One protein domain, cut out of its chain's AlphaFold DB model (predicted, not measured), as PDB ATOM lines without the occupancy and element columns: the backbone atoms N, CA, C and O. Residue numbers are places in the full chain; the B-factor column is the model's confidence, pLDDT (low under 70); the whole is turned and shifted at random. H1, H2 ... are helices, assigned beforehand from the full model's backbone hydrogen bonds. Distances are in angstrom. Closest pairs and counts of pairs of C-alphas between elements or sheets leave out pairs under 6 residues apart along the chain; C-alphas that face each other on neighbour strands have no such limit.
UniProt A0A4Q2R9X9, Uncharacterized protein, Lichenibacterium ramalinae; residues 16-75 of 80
ATOM      1  N   PRO A  16      41.589 -29.721 -54.473       89.25
ATOM      2  CA  PRO A  16      41.240 -28.330 -54.773       89.25
ATOM      3  C   PRO A  16      40.123 -27.785 -53.874       89.25
ATOM      4  O   PRO A  16      40.210 -26.658 -53.398       89.25
ATOM      5  N   ALA A  17      39.121 -28.617 -53.566       90.69
ATOM      6  CA  ALA A  17      38.040 -28.259 -52.653       90.69
ATOM      7  C   ALA A  17      38.544 -28.012 -51.223       90.69
ATOM      8  O   ALA A  17      38.182 -27.012 -50.608       90.69
ATOM      9  N   LYS A  18      39.422 -28.881 -50.702       87.31
ATOM     10  CA  LYS A  18      40.014 -28.700 -49.370       87.31
ATOM     11  C   LYS A  18      40.873 -27.435 -49.313       87.31
ATOM     12  O   LYS A  18      40.751 -26.661 -48.374       87.31
ATOM     13  N   ARG A  19      41.660 -27.179 -50.359       91.94
ATOM     14  CA  ARG A  19      42.474 -25.963 -50.477       91.94
ATOM     15  C   ARG A  19      41.620 -24.694 -50.501       91.94
ATOM     16  O   ARG A  19      41.955 -23.742 -49.812       91.94
ATOM     17  N   TYR A  20      40.512 -24.695 -51.242       92.69
ATOM     18  CA  TYR A  20      39.574 -23.569 -51.275       92.69
ATOM     19  C   TYR A  20      38.934 -23.313 -49.904       92.69
ATOM     20  O   TYR A  20      38.858 -22.169 -49.458       92.69
ATOM     21  N   LEU A  21      38.520 -24.376 -49.208       93.19
ATOM     22  CA  LEU A  21      37.998 -24.259 -47.848       93.19
ATOM     23  C   LEU A  21      39.032 -23.636 -46.906       93.19
ATOM     24  O   LEU A  21      38.721 -22.666 -46.221       93.19
ATOM     25  N   ASP A  22      40.256 -24.160 -46.919       93.12
ATOM     26  CA  ASP A  22      41.304 -23.747 -45.986       93.12
ATOM     27  C   ASP A  22      41.826 -22.327 -46.272       93.12
ATOM     28  O   ASP A  22      42.218 -21.627 -45.344       93.12
ATOM     29  N   GLN A  23      41.819 -21.879 -47.533       95.44
ATOM     30  CA  GLN A  23      42.381 -20.578 -47.930       95.44
ATOM     31  C   GLN A  23      41.356 -19.451 -48.046       95.44
ATOM     32  O   GLN A  23      41.725 -18.291 -47.899       95.44
ATOM     33  N   VAL A  24      40.094 -19.764 -48.347       93.75
ATOM     34  CA  VAL A  24      39.070 -18.744 -48.626       93.75
ATOM     35  C   VAL A  24      37.970 -18.797 -47.585       93.75
ATOM     36  O   VAL A  24      37.680 -17.795 -46.939       93.75
ATOM     37  N   VAL A  25      37.366 -19.969 -47.394       91.50
ATOM     38  CA  VAL A  25      36.166 -20.085 -46.557       91.50
ATOM     39  C   VAL A  25      36.498 -19.925 -45.078       91.50
ATOM     40  O   VAL A  25      35.794 -19.200 -44.381       91.50
ATOM     41  N   VAL A  26      37.566 -20.571 -44.600       92.19
ATOM     42  CA  VAL A  26      37.957 -20.509 -43.185       92.19
ATOM     43  C   VAL A  26      38.367 -19.089 -42.768       92.19
ATOM     44  O   VAL A  26      37.786 -18.603 -41.796       92.19
ATOM     45  N   PRO A  27      39.278 -18.386 -43.473       93.94
ATOM     46  CA  PRO A  27      39.640 -17.018 -43.099       93.94
ATOM     47  C   PRO A  27      38.445 -16.069 -43.148       93.94
ATOM     48  O   PRO A  27      38.182 -15.369 -42.177       93.94
ATOM     49  N   PHE A  28      37.647 -16.132 -44.219       93.75
ATOM     50  CA  PHE A  28      36.449 -15.303 -44.347       93.75
ATOM     51  C   PHE A  28      35.458 -15.527 -43.197       93.75
ATOM     52  O   PHE A  28      34.923 -14.571 -42.638       93.75
ATOM     53  N   ALA A  29      35.216 -16.784 -42.813       90.50
ATOM     54  CA  ALA A  29      34.329 -17.098 -41.699       90.50
ATOM     55  C   ALA A  29      34.851 -16.541 -40.364       90.50
ATOM     56  O   ALA A  29      34.056 -16.047 -39.564       90.50
ATOM     57  N   MET A  30      36.168 -16.590 -40.137       92.56
ATOM     58  CA  MET A  30      36.789 -16.033 -38.932       92.56
ATOM     59  C   MET A  30      36.701 -14.506 -38.894       92.56
ATOM     60  O   MET A  30      36.330 -13.953 -37.859       92.56
ATOM     61  N   ASP A  31      36.947 -13.834 -40.018       93.44
ATOM     62  CA  ASP A  31      36.826 -12.376 -40.119       93.44
ATOM     63  C   ASP A  31      35.393 -11.914 -39.822       93.44
ATOM     64  O   ASP A  31      35.167 -10.980 -39.046       93.44
ATOM     65  N   VAL A  32      34.399 -12.608 -40.388       90.75
ATOM     66  CA  VAL A  32      32.978 -12.325 -40.140       90.75
ATOM     67  C   VAL A  32      32.606 -12.579 -38.679       90.75
ATOM     68  O   VAL A  32      31.876 -11.776 -38.096       90.75
ATOM     69  N   ALA A  33      33.103 -13.660 -38.075       88.94
ATOM     70  CA  ALA A  33      32.856 -13.956 -36.666       88.94
ATOM     71  C   ALA A  33      33.419 -12.851 -35.758       88.94
ATOM     72  O   ALA A  33      32.678 -12.307 -34.938       88.94
ATOM     73  N   GLY A  34      34.675 -12.447 -35.969       87.62
ATOM     74  CA  GLY A  34      35.308 -11.375 -35.197       87.62
ATOM     75  C   GLY A  34      34.595 -10.026 -35.352       87.62
ATOM     76  O   GLY A  34      34.328  -9.340 -34.365       87.62
ATOM     77  N   ALA A  35      34.196  -9.659 -36.574       90.12
ATOM     78  CA  ALA A  35      33.398  -8.451 -36.803       90.12
ATOM     79  C   ALA A  35      32.017  -8.522 -36.117       90.12
ATOM     80  O   ALA A  35      31.530  -7.524 -35.575       90.12
ATOM     81  N   GLY A  36      31.398  -9.706 -36.109       88.38
ATOM     82  CA  GLY A  36      30.130  -9.972 -35.437       88.38
ATOM     83  C   GLY A  36      30.205  -9.783 -33.921       88.38
ATOM     84  O   GLY A  36      29.302  -9.179 -33.346       88.38
ATOM     85  N   GLU A  37      31.287 -10.220 -33.276       87.44
ATOM     86  CA  GLU A  37      31.502 -10.021 -31.837       87.44
ATOM     87  C   GLU A  37      31.532  -8.534 -31.464       87.44
ATOM     88  O   GLU A  37      30.801  -8.099 -30.570       87.44
ATOM     89  N   VAL A  38      32.300  -7.731 -32.208       90.69
ATOM     90  CA  VAL A  38      32.378  -6.274 -32.007       90.69
ATOM     91  C   VAL A  38      31.013  -5.619 -32.230       90.69
ATOM     92  O   VAL A  38      30.591  -4.760 -31.452       90.69
ATOM     93  N   ALA A  39      30.287  -6.037 -33.269       88.81
ATOM     94  CA  ALA A  39      28.949  -5.529 -33.546       88.81
ATOM     95  C   ALA A  39      27.971  -5.857 -32.409       88.81
ATOM     96  O   ALA A  39      27.270  -4.962 -31.935       88.81
ATOM     97  N   VAL A  40      27.951  -7.104 -31.928       89.38
ATOM     98  CA  VAL A  40      27.104  -7.542 -30.809       89.38
ATOM     99  C   VAL A  40      27.428  -6.764 -29.541       89.38
ATOM    100  O   VAL A  40      26.510  -6.327 -28.844       89.38
ATOM    101  N   GLN A  41      28.709  -6.552 -29.244       87.62
ATOM    102  CA  GLN A  41      29.122  -5.805 -28.062       87.62
ATOM    103  C   GLN A  41      28.672  -4.341 -28.139       87.62
ATOM    104  O   GLN A  41      28.078  -3.829 -27.188       87.62
ATOM    105  N   ASN A  42      28.838  -3.701 -29.298       88.31
ATOM    106  CA  ASN A  42      28.347  -2.346 -29.545       88.31
ATOM    107  C   ASN A  42      26.813  -2.253 -29.468       88.31
ATOM    108  O   ASN A  42      26.271  -1.306 -28.897       88.31
ATOM    109  N   LEU A  43      26.091  -3.233 -30.016       87.69
ATOM    110  CA  LEU A  43      24.629  -3.304 -29.949       87.69
ATOM    111  C   LEU A  43      24.145  -3.490 -28.515       87.69
ATOM    112  O   LEU A  43      23.205  -2.815 -28.101       87.69
ATOM    113  N   SER A  44      24.798  -4.353 -27.742       88.69
ATOM    114  CA  SER A  44      24.487  -4.558 -26.330       88.69
ATOM    115  C   SER A  44      24.659  -3.268 -25.528       88.69
ATOM    116  O   SER A  44      23.749  -2.885 -24.796       88.69
ATOM    117  N   GLN A  45      25.759  -2.537 -25.741       90.81
ATOM    118  CA  GLN A  45      25.994  -1.245 -25.088       90.81
ATOM    119  C   GLN A  45      24.939  -0.194 -25.461       90.81
ATOM    120  O   GLN A  45      24.505   0.569 -24.605       90.81
ATOM    121  N   ARG A  46      24.501  -0.160 -26.726       90.25
ATOM    122  CA  ARG A  46      23.501   0.812 -27.206       90.25
ATOM    123  C   ARG A  46      22.066   0.477 -26.802       90.25
ATOM    124  O   ARG A  46      21.262   1.384 -26.636       90.25
ATOM    125  N   THR A  47      21.726  -0.806 -26.698       88.31
ATOM    126  CA  THR A  47      20.338  -1.271 -26.503       88.31
ATOM    127  C   THR A  47      20.053  -1.782 -25.092       88.31
ATOM    128  O   THR A  47      18.895  -2.005 -24.752       88.31
ATOM    129  N   GLY A  48      21.086  -2.021 -24.277       87.00
ATOM    130  CA  GLY A  48      20.968  -2.667 -22.966       87.00
ATOM    131  C   GLY A  48      20.613  -4.160 -23.034       87.00
ATOM    132  O   GLY A  48      20.474  -4.813 -21.998       87.00
ATOM    133  N   VAL A  49      20.469  -4.729 -24.236       87.75
ATOM    134  CA  VAL A  49      20.146  -6.145 -24.429       87.75
ATOM    135  C   VAL A  49      21.371  -6.995 -24.109       87.75
ATOM    136  O   VAL A  49      22.493  -6.681 -24.509       87.75
ATOM    137  N   ARG A  50      21.164  -8.108 -23.398       88.12
ATOM    138  CA  ARG A  50      22.246  -9.034 -23.043       88.12
ATOM    139  C   ARG A  50      22.891  -9.621 -24.311       88.12
ATOM    140  O   ARG A  50      22.155 -10.138 -25.155       88.12
ATOM    141  N   PRO A  51      24.234  -9.655 -24.420       80.31
ATOM    142  CA  PRO A  51      24.931 -10.188 -25.594       80.31
ATOM    143  C   PRO A  51      24.489 -11.606 -25.969       80.31
ATOM    144  O   PRO A  51      24.269 -11.899 -27.138       80.31
ATOM    145  N   ALA A  52      24.256 -12.465 -24.970       86.12
ATOM    146  CA  ALA A  52      23.795 -13.838 -25.178       86.12
ATOM    147  C   ALA A  52      22.457 -13.930 -25.936       86.12
ATOM    148  O   ALA A  52      22.259 -14.856 -26.718       86.12
ATOM    149  N   VAL A  53      21.551 -12.963 -25.745       86.88
ATOM    150  CA  VAL A  53      20.258 -12.921 -26.450       86.88
ATOM    151  C   VAL A  53      20.457 -12.520 -27.909       86.88
ATOM    152  O   VAL A  53      19.853 -13.122 -28.793       86.88
ATOM    153  N   LEU A  54      21.337 -11.549 -28.171       85.88
ATOM    154  CA  LEU A  54      21.675 -11.119 -29.529       85.88
ATOM    155  C   LEU A  54      22.342 -12.254 -30.313       85.88
ATOM    156  O   LEU A  54      21.901 -12.577 -31.413       85.88
ATOM    157  N   VAL A  55      23.336 -12.915 -29.713       86.88
ATOM    158  CA  VAL A  55      24.015 -14.072 -30.316       86.88
ATOM    159  C   VAL A  55      23.037 -15.223 -30.532       86.88
ATOM    160  O   VAL A  55      22.987 -15.781 -31.624       86.88
ATOM    161  N   GLY A  56      22.215 -15.552 -29.529       87.81
ATOM    162  CA  GLY A  56      21.218 -16.617 -29.633       87.81
ATOM    163  C   GLY A  56      20.188 -16.361 -30.734       87.81
ATOM    164  O   GLY A  56      19.886 -17.262 -31.516       87.81
ATOM    165  N   GLY A  57      19.696 -15.124 -30.853       88.94
ATOM    166  CA  GLY A  57      18.778 -14.724 -31.919       88.94
ATOM    167  C   GLY A  57      19.420 -14.798 -33.304       88.94
ATOM    168  O   GLY A  57      18.817 -15.326 -34.239       88.94
ATOM    169  N   MET A  58      20.664 -14.335 -33.434       86.25
ATOM    170  CA  MET A  58      21.401 -14.363 -34.698       86.25
ATOM    171  C   MET A  58      21.708 -15.802 -35.133       86.25
ATOM    172  O   MET A  58      21.419 -16.176 -36.269       86.25
ATOM    173  N   ALA A  59      22.194 -16.643 -34.215       88.00
ATOM    174  CA  ALA A  59      22.450 -18.059 -34.462       88.00
ATOM    175  C   ALA A  59      21.165 -18.815 -34.838       88.00
ATOM    176  O   ALA A  59      21.156 -19.575 -35.808       88.00
ATOM    177  N   GLY A  60      20.062 -18.565 -34.125       90.06
ATOM    178  CA  GLY A  60      18.754 -19.144 -34.435       90.06
ATOM    179  C   GLY A  60      18.229 -18.723 -35.810       90.06
ATOM    180  O   GLY A  60      17.759 -19.565 -36.575       90.06
ATOM    181  N   GLY A  61      18.366 -17.441 -36.163       90.62
ATOM    182  CA  GLY A  61      17.988 -16.918 -37.477       90.62
ATOM    183  C   GLY A  61      18.797 -17.543 -38.613       90.62
ATOM    184  O   GLY A  61      18.222 -17.997 -39.604       90.62
ATOM    185  N   VAL A  62      20.120 -17.644 -38.454       88.62
ATOM    186  CA  VAL A  62      20.998 -18.304 -39.434       88.62
ATOM    187  C   VAL A  62      20.633 -19.780 -39.585       88.62
ATOM    188  O   VAL A  62      20.461 -20.251 -40.708       88.62
ATOM    189  N   ALA A  63      20.443 -20.508 -38.480       90.25
ATOM    190  CA  ALA A  63      20.044 -21.914 -38.520       90.25
ATOM    191  C   ALA A  63      18.716 -22.109 -39.270       90.25
ATOM    192  O   ALA A  63      18.601 -23.003 -40.112       90.25
ATOM    193  N   LEU A  64      17.732 -21.235 -39.029       93.00
ATOM    194  CA  LEU A  64      16.457 -21.256 -39.740       93.00
ATOM    195  C   LEU A  64      16.650 -21.036 -41.247       93.00
ATOM    196  O   LEU A  64      16.107 -21.793 -42.052       93.00
ATOM    197  N   LEU A  65      17.442 -20.034 -41.637       91.31
ATOM    198  CA  LEU A  65      17.728 -19.739 -43.043       91.31
ATOM    199  C   LEU A  65      18.412 -20.914 -43.744       91.31
ATOM    200  O   LEU A  65      18.011 -21.272 -44.852       91.31
ATOM    201  N   VAL A  66      19.379 -21.561 -43.089       90.75
ATOM    202  CA  VAL A  66      20.051 -22.758 -43.616       90.75
ATOM    203  C   VAL A  66      19.048 -23.892 -43.819       90.75
ATOM    204  O   VAL A  66      18.998 -24.485 -44.898       90.75
ATOM    205  N   VAL A  67      18.192 -24.168 -42.831       92.69
ATOM    206  CA  VAL A  67      17.147 -25.198 -42.951       92.69
ATOM    207  C   VAL A  67      16.191 -24.883 -44.103       92.69
ATOM    208  O   VAL A  67      15.856 -25.776 -44.884       92.69
ATOM    209  N   LEU A  68      15.766 -23.626 -44.248       92.00
ATOM    210  CA  LEU A  68      14.884 -23.200 -45.335       92.00
ATOM    211  C   LEU A  68      15.556 -23.323 -46.708       92.00
ATOM    212  O   LEU A  68      14.923 -23.809 -47.646       92.00
ATOM    213  N   ALA A  69      16.827 -22.938 -46.831       87.75
ATOM    214  CA  ALA A  69      17.596 -23.056 -48.067       87.75
ATOM    215  C   ALA A  69      17.759 -24.524 -48.486       87.75
ATOM    216  O   ALA A  69      17.468 -24.881 -49.629       87.75
ATOM    217  N   VAL A  70      18.114 -25.400 -47.541       89.38
ATOM    218  CA  VAL A  70      18.228 -26.846 -47.777       89.38
ATOM    219  C   VAL A  70      16.879 -27.448 -48.177       89.38
ATOM    220  O   VAL A  70      16.811 -28.241 -49.114       89.38
ATOM    221  N   ARG A  71      15.781 -27.061 -47.517       87.75
ATOM    222  CA  ARG A  71      14.431 -27.531 -47.875       87.75
ATOM    223  C   ARG A  71      13.989 -27.055 -49.260       87.75
ATOM    224  O   ARG A  71      13.311 -27.803 -49.957       87.75
ATOM    225  N   ARG A  72      14.372 -25.844 -49.676       80.94
ATOM    226  CA  ARG A  72      14.080 -25.319 -51.021       80.94
ATOM    227  C   ARG A  72      14.885 -26.030 -52.107       80.94
ATOM    228  O   ARG A  72      14.303 -26.379 -53.127       80.94
ATOM    229  N   GLY A  73      16.169 -26.305 -51.868       70.00
ATOM    230  CA  GLY A  73      17.026 -27.052 -52.799       70.00
ATOM    231  C   GLY A  73      16.676 -28.541 -52.925       70.00
ATOM    232  O   GLY A  73      17.038 -29.173 -53.908       70.00
ATOM    233  N   ARG A  74      15.940 -29.101 -51.955       60.03
ATOM    234  CA  ARG A  74      15.425 -30.480 -51.983       60.03
ATOM    235  C   ARG A  74      14.050 -30.631 -52.634       60.03
ATOM    236  O   ARG A  74      13.509 -31.728 -52.570       60.03
ATOM    237  N   ARG A  75      13.450 -29.588 -53.225       52.12
ATOM    238  CA  ARG A  75      12.247 -29.784 -54.053       52.12
ATOM    239  C   ARG A  75      12.668 -30.581 -55.292       52.12
ATOM    240  O   ARG A  75      13.381 -30.016 -56.119       52.12
TER     241      ARG A  75
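AT A GLANCE: This is residues 16 to 75 of the 80 residues of an uncharacterized protein of Lichenibacterium ramalinae (UniProt A0A4Q2R9X9). Two long helices, H1 and then H2, make an open V: they meet near the tight link between them, and from there their other ends spread away from each other. The arms stand free in residues 16 to 35 and 59 to 75. The 60 printed residues, with two named helices and no named strand, are all helix in class. The whole is only just loose, close to extended, with a radius of gyration of the C-alphas of 15.2 A, and flat, spanning 44 by 32 by 12 A.

HOW THE PARTS SIT: H1, residues 16 to 47, touches H2, residues 51 to 73, with residues 40 to 44 alone, and H2 touches it with residues 51 to 55 alone. Their closest C-alphas are those of Ser 44 and Pro 51, 5.7 A apart. They form a helical hairpin, running opposite ways at a steep tilt of 42 degrees. Every O i to N i+4 pair is within hydrogen-bond range in H2, and 26 of 28 are in H1.

IN THESE COORDINATES: H1 begins at C-alpha 16 (41.240, -28.330, -54.773), is 44.4 A long and has a kink of 25 degrees near residue 26. H2 is 33.0 A long and ends at C-alpha 73 (17.026, -27.052, -52.799).

THE WHOLE: The two C-alphas farthest apart, those of Pro 16 and Gly 48, are 45.6 A apart. The printed part has no cut. The mean pLDDT of the printed part is 88.1, with residues 74 to 75 under 70.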